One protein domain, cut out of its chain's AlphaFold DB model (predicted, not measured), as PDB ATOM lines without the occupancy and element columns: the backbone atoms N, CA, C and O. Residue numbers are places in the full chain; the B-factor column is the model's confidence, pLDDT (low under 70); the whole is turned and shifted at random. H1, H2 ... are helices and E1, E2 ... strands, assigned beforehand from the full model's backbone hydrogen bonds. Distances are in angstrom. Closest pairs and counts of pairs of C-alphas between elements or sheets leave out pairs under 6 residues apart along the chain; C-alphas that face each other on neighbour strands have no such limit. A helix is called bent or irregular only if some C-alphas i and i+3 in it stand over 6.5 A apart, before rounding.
ATOM      1  N   PHE A   3     -16.542 -11.873  -7.271       93.62
ATOM      2  CA  PHE A   3     -15.717 -12.049  -8.461       93.62
ATOM      3  C   PHE A   3     -14.288 -11.554  -8.224       93.62
ATOM      4  O   PHE A   3     -13.333 -12.244  -8.566       93.62
ATOM      5  N   LYS A   4     -14.132 -10.361  -7.634       94.81
ATOM      6  CA  LYS A   4     -12.829  -9.699  -7.475       94.81
ATOM      7  C   LYS A   4     -12.871  -8.640  -6.377       94.81
ATOM      8  O   LYS A   4     -13.908  -8.008  -6.186       94.81
ATOM      9  N   LYS A   5     -11.743  -8.421  -5.696       95.81
ATOM     10  CA  LYS A   5     -11.518  -7.259  -4.822       95.81
ATOM     11  C   LYS A   5     -10.818  -6.148  -5.613       95.81
ATOM     12  O   LYS A   5      -9.873  -6.437  -6.343       95.81
ATOM     13  N   LEU A   6     -11.278  -4.912  -5.459       95.81
ATOM     14  CA  LEU A   6     -10.686  -3.697  -6.011       95.81
ATOM     15  C   LEU A   6     -10.148  -2.827  -4.874       95.81
ATOM     16  O   LEU A   6     -10.788  -2.714  -3.825       95.81
ATOM     17  N   SER A   7      -9.009  -2.191  -5.107       94.81
ATOM     18  CA  SER A   7      -8.395  -1.249  -4.168       94.81
ATOM     19  C   SER A   7      -8.759   0.195  -4.518       94.81
ATOM     20  O   SER A   7      -9.169   0.495  -5.639       94.81
ATOM     21  N   HIS A   8      -8.598   1.122  -3.579       93.06
ATOM     22  CA  HIS A   8      -8.597   2.550  -3.878       93.06
ATOM     23  C   HIS A   8      -7.472   3.260  -3.120       93.06
ATOM     24  O   HIS A   8      -6.977   2.782  -2.100       93.06
ATOM     25  N   LYS A   9      -7.051   4.423  -3.627       91.00
ATOM     26  CA  LYS A   9      -5.919   5.199  -3.086       91.00
ATOM     27  C   LYS A   9      -6.109   5.678  -1.641       91.00
ATOM     28  O   LYS A   9      -5.145   6.095  -1.012       91.00
ATOM     29  N   ASP A  10      -7.343   5.675  -1.144       88.06
ATOM     30  CA  ASP A  10      -7.699   6.044   0.228       88.06
ATOM     31  C   ASP A  10      -7.601   4.860   1.211       88.06
ATOM     32  O   ASP A  10      -7.918   5.017   2.387       88.06
ATOM     33  N   GLY A  11      -7.174   3.682   0.737       87.00
ATOM     34  CA  GLY A  11      -7.093   2.448   1.517       87.00
ATOM     35  C   GLY A  11      -8.408   1.668   1.597       87.00
ATOM     36  O   GLY A  11      -8.420   0.572   2.156       87.00
ATOM     37  N   SER A  12      -9.499   2.190   1.032       90.00
ATOM     38  CA  SER A  12     -10.782   1.495   0.974       90.00
ATOM     39  C   SER A  12     -10.734   0.321  -0.001       90.00
ATOM     40  O   SER A  12     -10.072   0.361  -1.043       90.00
ATOM     41  N   GLU A  13     -11.509  -0.712   0.313       92.94
ATOM     42  CA  GLU A  13     -11.639  -1.911  -0.507       92.94
ATOM     43  C   GLU A  13     -13.076  -2.071  -0.996       92.94
ATOM     44  O   GLU A  13     -14.045  -1.823  -0.270       92.94
ATOM     45  N   TYR A  14     -13.204  -2.529  -2.236       95.62
ATOM     46  CA  TYR A  14     -14.479  -2.775  -2.893       95.62
ATOM     47  C   TYR A  14     -14.505  -4.192  -3.446       95.62
ATOM     48  O   TYR A  14     -13.478  -4.757  -3.812       95.62
ATOM     49  N   TYR A  15     -15.690  -4.773  -3.547       96.44
ATOM     50  CA  TYR A  15     -15.885  -6.119  -4.060       96.44
ATOM     51  C   TYR A  15     -16.803  -6.069  -5.266       96.44
ATOM     52  O   TYR A  15     -17.944  -5.621  -5.176       96.44
ATOM     53  N   LEU A  16     -16.313  -6.578  -6.389       97.62
ATOM     54  CA  LEU A  16     -17.142  -6.907  -7.532       97.62
ATOM     55  C   LEU A  16     -17.834  -8.232  -7.257       97.62
ATOM     56  O   LEU A  16     -17.183  -9.218  -6.907       97.62
ATOM     57  N   ALA A  17     -19.145  -8.274  -7.450       96.56
ATOM     58  CA  ALA A  17     -19.931  -9.486  -7.327       96.56
ATOM     59  C   ALA A  17     -20.761  -9.714  -8.590       96.56
ATOM     60  O   ALA A  17     -21.495  -8.833  -9.032       96.56
ATOM     61  N   ALA A  18     -20.666 -10.920  -9.147       97.38
ATOM     62  CA  ALA A  18     -21.529 -11.353 -10.235       97.38
ATOM     63  C   ALA A  18     -22.932 -11.656  -9.696       97.38
ATOM     64  O   ALA A  18     -23.083 -12.375  -8.693       97.38
ATOM     65  N   LEU A  19     -23.947 -11.133 -10.380       96.19
ATOM     66  CA  LEU A  19     -25.342 -11.473 -10.138       96.19
ATOM     67  C   LEU A  19     -25.628 -12.880 -10.672       96.19
ATOM     68  O   LEU A  19     -25.138 -13.266 -11.731       96.19
ATOM     69  N   LYS A  20     -26.433 -13.652  -9.932       95.69
ATOM     70  CA  LYS A  20     -26.860 -14.992 -10.369       95.69
ATOM     71  C   LYS A  20     -27.708 -14.909 -11.638       95.69
ATOM     72  O   LYS A  20     -27.542 -15.711 -12.549       95.69
ATOM     73  N   GLU A  21     -28.590 -13.920 -11.674       96.56
ATOM     74  CA  GLU A  21     -29.423 -13.588 -12.818       96.56
ATOM     75  C   GLU A  21     -29.256 -12.096 -13.119       96.56
ATOM     76  O   GLU A  21     -29.221 -11.290 -12.183       96.56
ATOM     77  N   PRO A  22     -29.116 -11.705 -14.394       96.44
ATOM     78  CA  PRO A  22     -29.025 -10.300 -14.757       96.44
ATOM     79  C   PRO A  22     -30.311  -9.551 -14.410       96.44
ATOM     80  O   PRO A  22     -31.406 -10.077 -14.600       96.44
ATOM     81  N   ILE A  23     -30.179  -8.292 -14.004       95.75
ATOM     82  CA  ILE A  23     -31.321  -7.396 -13.779       95.75
ATOM     83  C   ILE A  23     -31.383  -6.336 -14.879       95.75
ATOM     84  O   ILE A  23     -30.353  -5.924 -15.418       95.75
ATOM     85  N   LEU A  24     -32.591  -5.891 -15.223       96.31
ATOM     86  CA  LEU A  24     -32.795  -4.753 -16.118       96.31
ATOM     87  C   LEU A  24     -33.003  -3.487 -15.291       96.31
ATOM     88  O   LEU A  24     -33.896  -3.435 -14.450       96.31
ATOM     89  N   SER A  25     -32.199  -2.462 -15.556       92.88
ATOM     90  CA  SER A  25     -32.338  -1.143 -14.939       92.88
ATOM     91  C   SER A  25     -32.065  -0.063 -15.973       92.88
ATOM     92  O   SER A  25     -31.045  -0.120 -16.657       92.88
ATOM     93  N   ASN A  26     -32.970   0.909 -16.115       90.62
ATOM     94  CA  ASN A  26     -32.835   2.027 -17.061       90.62
ATOM     95  C   ASN A  26     -32.466   1.584 -18.494       90.62
ATOM     96  O   ASN A  26     -31.627   2.192 -19.155       90.62
ATOM     97  N   GLY A  27     -33.050   0.474 -18.965       92.75
ATOM     98  CA  GLY A  27     -32.772  -0.094 -20.291       92.75
ATOM     99  C   GLY A  27     -31.417  -0.804 -20.431       92.75
ATOM    100  O   GLY A  27     -31.083  -1.262 -21.520       92.75
ATOM    101  N   ARG A  28     -30.640  -0.932 -19.350       93.69
ATOM    102  CA  ARG A  28     -29.352  -1.635 -19.314       93.69
ATOM    103  C   ARG A  28     -29.493  -2.981 -18.613       93.69
ATOM    104  O   ARG A  28     -30.204  -3.108 -17.617       93.69
ATOM    105  N   LYS A  29     -28.773  -3.983 -19.119       96.75
ATOM    106  CA  LYS A  29     -28.635  -5.296 -18.482       96.75
ATOM    107  C   LYS A  29     -27.447  -5.263 -17.528       96.75
ATOM    108  O   LYS A  29     -26.307  -5.184 -17.974       96.75
ATOM    109  N   ILE A  30     -27.716  -5.358 -16.232       97.75
ATOM    110  CA  ILE A  30     -26.694  -5.367 -15.186       97.75
ATOM    111  C   ILE A  30     -26.373  -6.813 -14.820       97.75
ATOM    112  O   ILE A  30     -27.267  -7.605 -14.521       97.75
ATOM    113  N   THR A  31     -25.090  -7.157 -14.851       97.62
ATOM    114  CA  THR A  31     -24.574  -8.501 -14.534       97.62
ATOM    115  C   THR A  31     -23.624  -8.506 -13.339       97.62
ATOM    116  O   THR A  31     -23.405  -9.562 -12.746       97.62
ATOM    117  N   TYR A  32     -23.103  -7.339 -12.950       98.31
ATOM    118  CA  TYR A  32     -22.196  -7.168 -11.821       98.31
ATOM    119  C   TYR A  32     -22.611  -5.984 -10.955       98.31
ATOM    120  O   TYR A  32     -23.128  -4.978 -11.446       98.31
ATOM    121  N   ILE A  33     -22.320  -6.105  -9.667       97.81
ATOM    122  CA  ILE A  33     -22.450  -5.033  -8.684       97.81
ATOM    123  C   ILE A  33     -21.114  -4.793  -7.989       97.81
ATOM    124  O   ILE A  33     -20.269  -5.687  -7.924       97.81
ATOM    125  N   ILE A  34     -20.953  -3.592  -7.451       98.06
ATOM    126  CA  ILE A  34     -19.867  -3.198  -6.560       98.06
ATOM    127  C   ILE A  34     -20.441  -3.106  -5.148       98.06
ATOM    128  O   ILE A  34     -21.517  -2.540  -4.948       98.06
ATOM    129  N   ILE A  35     -19.711  -3.644  -4.180       96.94
ATOM    130  CA  ILE A  35     -20.025  -3.571  -2.757       96.94
ATOM    131  C   ILE A  35     -18.824  -2.958  -2.044       96.94
ATOM    132  O   ILE A  35     -17.713  -3.463  -2.175       96.94
ATOM    133  N   GLY A  36     -19.032  -1.889  -1.282       96.06
ATOM    134  CA  GLY A  36     -17.990  -1.275  -0.452       96.06
ATOM    135  C   GLY A  36     -18.525  -0.939   0.931       96.06
ATOM    136  O   GLY A  36     -19.725  -0.691   1.082       96.06
ATOM    137  N   ALA A  37     -17.656  -0.925   1.942       95.81
ATOM    138  CA  ALA A  37     -18.040  -0.418   3.256       95.81
ATOM    139  C   ALA A  37     -18.490   1.046   3.134       95.81
ATOM    140  O   ALA A  37     -17.960   1.814   2.330       95.81
ATOM    141  N   ARG A  38     -19.506   1.438   3.905       94.44
ATOM    142  CA  ARG A  38     -20.070   2.789   3.795       94.44
ATOM    143  C   ARG A  38     -19.129   3.870   4.320       94.44
ATOM    144  O   ARG A  38     -19.147   4.986   3.802       94.44
ATOM    145  N   PHE A  39     -18.382   3.563   5.375       91.19
ATOM    146  CA  PHE A  39     -17.545   4.529   6.073       91.19
ATOM    147  C   PHE A  39     -16.070   4.310   5.754       91.19
ATOM    148  O   PHE A  39     -15.602   3.174   5.675       91.19
ATOM    149  N   LEU A  40     -15.340   5.414   5.594       86.19
ATOM    150  CA  LEU A  40     -13.909   5.400   5.307       86.19
ATOM    151  C   LEU A  40     -13.140   4.648   6.404       86.19
ATOM    152  O   LEU A  40     -13.399   4.840   7.593       86.19
ATOM    153  N   GLY A  41     -12.201   3.794   5.994       81.88
ATOM    154  CA  GLY A  41     -11.399   2.964   6.898       81.88
ATOM    155  C   GLY A  41     -12.132   1.746   7.471       81.88
ATOM    156  O   GLY A  41     -11.536   0.989   8.234       81.88
ATOM    157  N   GLN A  42     -13.407   1.530   7.127       87.75
ATOM    158  CA  GLN A  42     -14.075   0.263   7.410       87.75
ATOM    159  C   GLN A  42     -13.810  -0.745   6.296       87.75
ATOM    160  O   GLN A  42     -13.859  -0.421   5.112       87.75
ATOM    161  N   HIS A  43     -13.592  -1.994   6.697       87.31
ATOM    162  CA  HIS A  43     -13.340  -3.106   5.792       87.31
ATOM    163  C   HIS A  43     -14.470  -4.127   5.893       87.31
ATOM    164  O   HIS A  43     -14.989  -4.403   6.977       87.31
ATOM    165  N   ILE A  44     -14.844  -4.699   4.751       88.62
ATOM    166  CA  ILE A  44     -15.728  -5.864   4.702       88.62
ATOM    167  C   ILE A  44     -14.862  -7.079   5.016       88.62
ATOM    168  O   ILE A  44     -13.892  -7.357   4.315       88.62
ATOM    169  N   GLY A  45     -15.203  -7.806   6.073       86.62
ATOM    170  CA  GLY A  45     -14.365  -8.895   6.550       86.62
ATOM    171  C   GLY A  45     -15.084  -9.842   7.501       86.62
ATOM    172  O   GLY A  45     -16.277  -9.672   7.773       86.62
ATOM    173  N   PRO A  46     -14.369 -10.861   8.000       86.31
ATOM    174  CA  PRO A  46     -14.961 -11.874   8.855       86.31
ATOM    175  C   PRO A  46     -15.532 -11.286  10.144       86.31
ATOM    176  O   PRO A  46     -15.041 -10.279  10.656       86.31
ATOM    177  N   LYS A  47     -16.542 -11.957  10.701       86.12
ATOM    178  CA  LYS A  47     -17.262 -11.558  11.923       86.12
ATOM    179  C   LYS A  47     -17.961 -10.194  11.844       86.12
ATOM    180  O   LYS A  47     -18.452  -9.717  12.869       86.12
ATOM    181  N   MET A  48     -18.036  -9.558  10.670       90.50
ATOM    182  CA  MET A  48     -18.847  -8.352  10.522       90.50
ATOM    183  C   MET A  48     -20.318  -8.688  10.782       90.50
ATOM    184  O   MET A  48     -20.821  -9.719  10.335       90.50
ATOM    185  N   ASN A  49     -21.016  -7.810  11.491       93.31
ATOM    186  CA  ASN A  49     -22.438  -7.957  11.747       93.31
ATOM    187  C   ASN A  49     -23.134  -6.626  11.495       93.31
ATOM    188  O   ASN A  49     -22.772  -5.620  12.105       93.31
ATOM    189  N   ASN A  50     -24.132  -6.640  10.613       95.06
ATOM    190  CA  ASN A  50     -24.922  -5.474  10.248       95.06
ATOM    191  C   ASN A  50     -24.058  -4.272   9.805       95.06
ATOM    192  O   ASN A  50     -24.355  -3.121  10.129       95.06
ATOM    193  N   LEU A  51     -22.966  -4.541   9.083       95.25
ATOM    194  CA  LEU A  51     -22.071  -3.517   8.552       95.25
ATOM    195  C   LEU A  51     -22.783  -2.772   7.412       95.25
ATOM    196  O   LEU A  51     -23.176  -3.418   6.438       95.25
ATOM    197  N   PRO A  52     -22.946  -1.440   7.478       97.00
ATOM    198  CA  PRO A  52     -23.536  -0.692   6.381       97.00
ATOM    199  C   PRO A  52     -22.613  -0.703   5.159       97.00
ATOM    200  O   PRO A  52     -21.426  -0.378   5.246       97.00
ATOM    201  N   ILE A  53     -23.185  -1.031   4.005       97.25
ATOM    202  CA  ILE A  53     -22.482  -1.127   2.725       97.25
ATOM    203  C   ILE A  53     -23.151  -0.252   1.669       97.25
ATOM    204  O   ILE A  53     -24.373  -0.103   1.641       97.25
ATOM    205  N   ASN A  54     -22.346   0.305   0.772       97.50
ATOM    206  CA  ASN A  54     -22.822   0.915  -0.459       97.50
ATOM    207  C   ASN A  54     -22.895  -0.160  -1.548       97.50
ATOM    208  O   ASN A  54     -21.972  -0.965  -1.690       97.50
ATOM    209  N   ILE A  55     -23.982  -0.151  -2.316       97.62
ATOM    210  CA  ILE A  55     -24.198  -1.027  -3.466       97.62
ATOM    211  C   ILE A  55     -24.299  -0.148  -4.710       97.62
ATOM    212  O   ILE A  55     -25.066   0.819  -4.738       97.62
ATOM    213  N   ALA A  56     -23.531  -0.493  -5.738       98.06
ATOM    214  CA  ALA A  56     -23.556   0.168  -7.035       98.06
ATOM    215  C   ALA A  56     -23.645  -0.859  -8.169       98.06
ATOM    216  O   ALA A  56     -23.160  -1.982  -8.039       98.06
ATOM    217  N   TYR A  57     -24.248  -0.485  -9.291       98.06
ATOM    218  CA  TYR A  57     -24.184  -1.268 -10.523       98.06
ATOM    219  C   TYR A  57     -22.867  -1.017 -11.240       98.06
ATOM    220  O   TYR A  57     -22.387   0.112 -11.262       98.06
ATOM    221  N   VAL A  58     -22.310  -2.050 -11.870       98.00
ATOM    222  CA  VAL A  58     -21.245  -1.861 -12.861       98.00
ATOM    223  C   VAL A  58     -21.901  -1.448 -14.174       98.00
ATOM    224  O   VAL A  58     -22.669  -2.222 -14.750       98.00
ATOM    225  N   VAL A  59     -21.620  -0.230 -14.632       96.94
ATOM    226  CA  VAL A  59     -22.186   0.330 -15.874       96.94
ATOM    227  C   VAL A  59     -21.179   0.372 -17.024       96.94
ATOM    228  O   VAL A  59     -21.585   0.482 -18.177       96.94
ATOM    229  N   ASP A  60     -19.889   0.203 -16.725       96.88
ATOM    230  CA  ASP A  60     -18.816  -0.020 -17.695       96.88
ATOM    231  C   ASP A  60     -18.044  -1.296 -17.317       96.88
ATOM    232  O   ASP A  60     -17.410  -1.385 -16.263       96.88
ATOM    233  N   SER A  61     -18.107  -2.307 -18.191       95.56
ATOM    234  CA  SER A  61     -17.526  -3.630 -17.951       95.56
ATOM    235  C   SER A  61     -15.999  -3.650 -17.952       95.56
ATOM    236  O   SER A  61     -15.423  -4.617 -17.465       95.56
ATOM    237  N   SER A  62     -15.328  -2.604 -18.443       97.19
ATOM    238  CA  SER A  62     -13.864  -2.521 -18.370       97.19
ATOM    239  C   SER A  62     -13.342  -2.457 -16.928       97.19
ATOM    240  O   SER A  62     -12.177  -2.761 -16.686       97.19
ATOM    241  N   LEU A  63     -14.203  -2.140 -15.948       97.50
ATOM    242  CA  LEU A  63     -13.867  -2.210 -14.521       97.50
ATOM    243  C   LEU A  63     -13.475  -3.626 -14.068       97.50
ATOM    244  O   LEU A  63     -12.686  -3.778 -13.137       97.50
ATOM    245  N   LEU A  64     -13.980  -4.670 -14.732       96.94
ATOM    246  CA  LEU A  64     -13.695  -6.062 -14.369       96.94
ATOM    247  C   LEU A  64     -12.200  -6.409 -14.521       96.94
ATOM    248  O   LEU A  64     -11.652  -7.202 -13.745       96.94
ATOM    249  N   ASP A  65     -11.520  -5.743 -15.454       97.00
ATOM    250  CA  ASP A  65     -10.105  -5.958 -15.757       97.00
ATOM    251  C   ASP A  65      -9.171  -5.083 -14.897       97.00
ATOM    252  O   ASP A  65      -7.975  -5.352 -14.796       97.00
ATOM    253  N   GLN A  66      -9.703  -4.083 -14.189       96.12
ATOM    254  CA  GLN A  66      -8.916  -3.125 -13.400       96.12
ATOM    255  C   GLN A  66      -8.619  -3.616 -11.983       96.12
ATOM    256  O   GLN A  66      -9.416  -4.337 -11.392       96.12
ATOM    257  N   GLN A  67      -7.471  -3.232 -11.421       95.75
ATOM    258  CA  GLN A  67      -7.149  -3.515 -10.012       95.75
ATOM    259  C   GLN A  67      -7.735  -2.469  -9.058       95.75
ATOM    260  O   GLN A  67      -8.104  -2.805  -7.933       95.75
ATOM    261  N   ASP A  68      -7.862  -1.231  -9.530       97.06
ATOM    262  CA  ASP A  68      -8.354  -0.112  -8.740       97.06
ATOM    263  C   ASP A  68      -9.804   0.232  -9.079       97.06
ATOM    264  O   ASP A  68     -10.253   0.107 -10.222       97.06
ATOM    265  N   MET A  69     -10.532   0.702  -8.071       96.12
ATOM    266  CA  MET A  69     -11.896   1.185  -8.202       96.12
ATOM    267  C   MET A  69     -11.932   2.513  -8.967       96.12
ATOM    268  O   MET A  69     -11.339   3.506  -8.537       96.12
ATOM    269  N   ASP A  70     -12.693   2.539 -10.064       96.81
ATOM    270  CA  ASP A  70     -13.056   3.746 -10.811       96.81
ATOM    271  C   ASP A  70     -14.546   4.041 -10.614       96.81
ATOM    272  O   ASP A  70     -15.419   3.356 -11.154       96.81
ATOM    273  N   PHE A  71     -14.851   5.072  -9.827       95.19
ATOM    274  CA  PHE A  71     -16.228   5.443  -9.504       95.19
ATOM    275  C   PHE A  71     -17.035   5.929 -10.711       95.19
ATOM    276  O   PHE A  71     -18.258   5.895 -10.647       95.19
ATOM    277  N   ASN A  72     -16.396   6.311 -11.822       97.12
ATOM    278  CA  ASN A  72     -17.113   6.693 -13.043       97.12
ATOM    279  C   ASN A  72     -17.697   5.482 -13.785       97.12
ATOM    280  O   ASN A  72     -18.543   5.640 -14.664       97.12
ATOM    281  N   LYS A  73     -17.251   4.270 -13.437       97.62
ATOM    282  CA  LYS A  73     -17.703   3.002 -14.029       97.62
ATOM    283  C   LYS A  73     -18.777   2.305 -13.200       97.62
ATOM    284  O   LYS A  73     -19.272   1.241 -13.587       97.62
ATOM    285  N   GLY A  74     -19.132   2.903 -12.064       97.00
ATOM    286  CA  GLY A  74     -20.193   2.460 -11.179       97.00
ATOM    287  C   GLY A  74     -21.339   3.467 -11.112       97.00
ATOM    288  O   GLY A  74     -21.138   4.668 -11.242       97.00
ATOM    289  N   GLU A  75     -22.546   2.979 -10.855       97.31
ATOM    290  CA  GLU A  75     -23.719   3.809 -10.568       97.31
ATOM    291  C   GLU A  75     -24.253   3.422  -9.189       97.31
ATOM    292  O   GLU A  75     -24.668   2.281  -8.993       97.31
ATOM    293  N   PHE A  76     -24.196   4.329  -8.209       96.81
ATOM    294  CA  PHE A  76     -24.715   4.064  -6.864       96.81
ATOM    295  C   PHE A  76     -26.224   3.816  -6.905       96.81
ATOM    296  O   PHE A  76     -26.956   4.591  -7.519       96.81
ATOM    297  N   VAL A  77     -26.691   2.777  -6.206       96.62
ATOM    298  CA  VAL A  77     -28.115   2.407  -6.223       96.62
ATOM    299  C   VAL A  77     -28.748   2.273  -4.852       96.62
ATOM    300  O   VAL A  77     -29.929   2.577  -4.702       96.62
ATOM    301  N   ALA A  78     -28.007   1.802  -3.847       97.19
ATOM    302  CA  ALA A  78     -28.602   1.503  -2.553       97.19
ATOM    303  C   ALA A  78     -27.581   1.458  -1.417       97.19
ATOM    304  O   ALA A  78     -26.376   1.284  -1.616       97.19
ATOM    305  N   ILE A  79     -28.118   1.544  -0.201       97.81
ATOM    306  CA  ILE A  79     -27.426   1.208   1.040       97.81
ATOM    307  C   ILE A  79     -28.002  -0.119   1.519       97.81
ATOM    308  O   ILE A  79     -29.222  -0.270   1.594       97.81
ATOM    309  N   GLY A  80     -27.130  -1.064   1.844       96.56
ATOM    310  CA  GLY A  80     -27.499  -2.337   2.450       96.56
ATOM    311  C   GLY A  80     -26.777  -2.559   3.771       96.56
ATOM    312  O   GLY A  80     -25.982  -1.728   4.212       96.56
ATOM    313  N   PHE A  81     -27.026  -3.718   4.367       96.00
ATOM    314  CA  PHE A  81     -26.308  -4.190   5.544       96.00
ATOM    315  C   PHE A  81     -25.755  -5.585   5.268       96.00
ATOM    316  O   PHE A  81     -26.458  -6.437   4.725       96.00
ATOM    317  N   ALA A  82     -24.490  -5.800   5.620       92.81
ATOM    318  CA  ALA A  82     -23.797  -7.062   5.432       92.81
ATOM    319  C   ALA A  82     -23.469  -7.705   6.783       92.81
ATOM    320  O   ALA A  82     -22.963  -7.052   7.698       92.81
ATOM    321  N   THR A  83     -23.725  -9.006   6.877       92.75
ATOM    322  CA  THR A  83     -23.306  -9.851   7.994       92.75
ATOM    323  C   THR A  83     -22.512 -11.014   7.427       92.75
ATOM    324  O   THR A  83     -22.913 -11.617   6.432       92.75
TER     325      THR A  83
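Overview. This is residues 3 to 83 of the 94 residues of an uncharacterized protein of Bacterioplanes sanyensis (UniProt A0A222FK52). One strongly twisted sheet of five strands makes the body, with E2, E3 and E5 sharply bent, and the short helix H1 sits on one of its faces. The turn between E2 and E3 reaches one end of the longest axis, and the long link between E3 and E4 reaches the other. The printed part has 81 residues, in the order E1, E2, E3, E4, H1, E5; the sheet runs E1 - E2 - E3 - E4 - E5, antiparallel throughout. It is mostly strand and compact, with a radius of gyration of the C-alphas of 12.4 A and spans of 35 by 25 by 18 A.

Arrangement. E1, residues 3 to 7, E2, residues 13 to 25, E3, residues 28 to 37, and E4, residues 51 to 58, form a meander, each strand the antiparallel neighbour of the one before. N 6 and O 14 are 2.8 A apart between E1 and E2, N 17 and O 33 2.9 A between E2 and E3, and N 34 and O 56 2.8 A between E3 and E4, each within hydrogen-bond range. E5, residues 74 to 82, is the edge strand beside E4, with N 53 and O 80 at 2.9 A. The other edge strand, E1, is apart from E5. H1, residues 61 to 65, is on the sheet at a height of 7.6 A, over none of its strands, but only just: 2 of its C-alphas fall on E2 and 2 on E4. Its one O i to N i+4 pair is not within range; both O i to N i+3 pairs are.

Along the chain. E1 starts at C-alpha 3, (-15.717, -12.049, -8.461), and spans 13.7 A. E2 spans 25.2 A and bends by 102 degrees at residue 21; E3 spans 25.3 A, E4 21.5 A and H1 8.1 A. E5 spans 19.5 A, ending at C-alpha 82, (-23.797, -7.062, 5.432).

Size, cuts and confidence. The C-alphas farthest apart, those of Gly 27 and Lys 47, are 37.5 A apart. The link E3 to E4, residues 38 to 50, is long. The printed part has no cut, and no printed residue is under 70 in pLDDT.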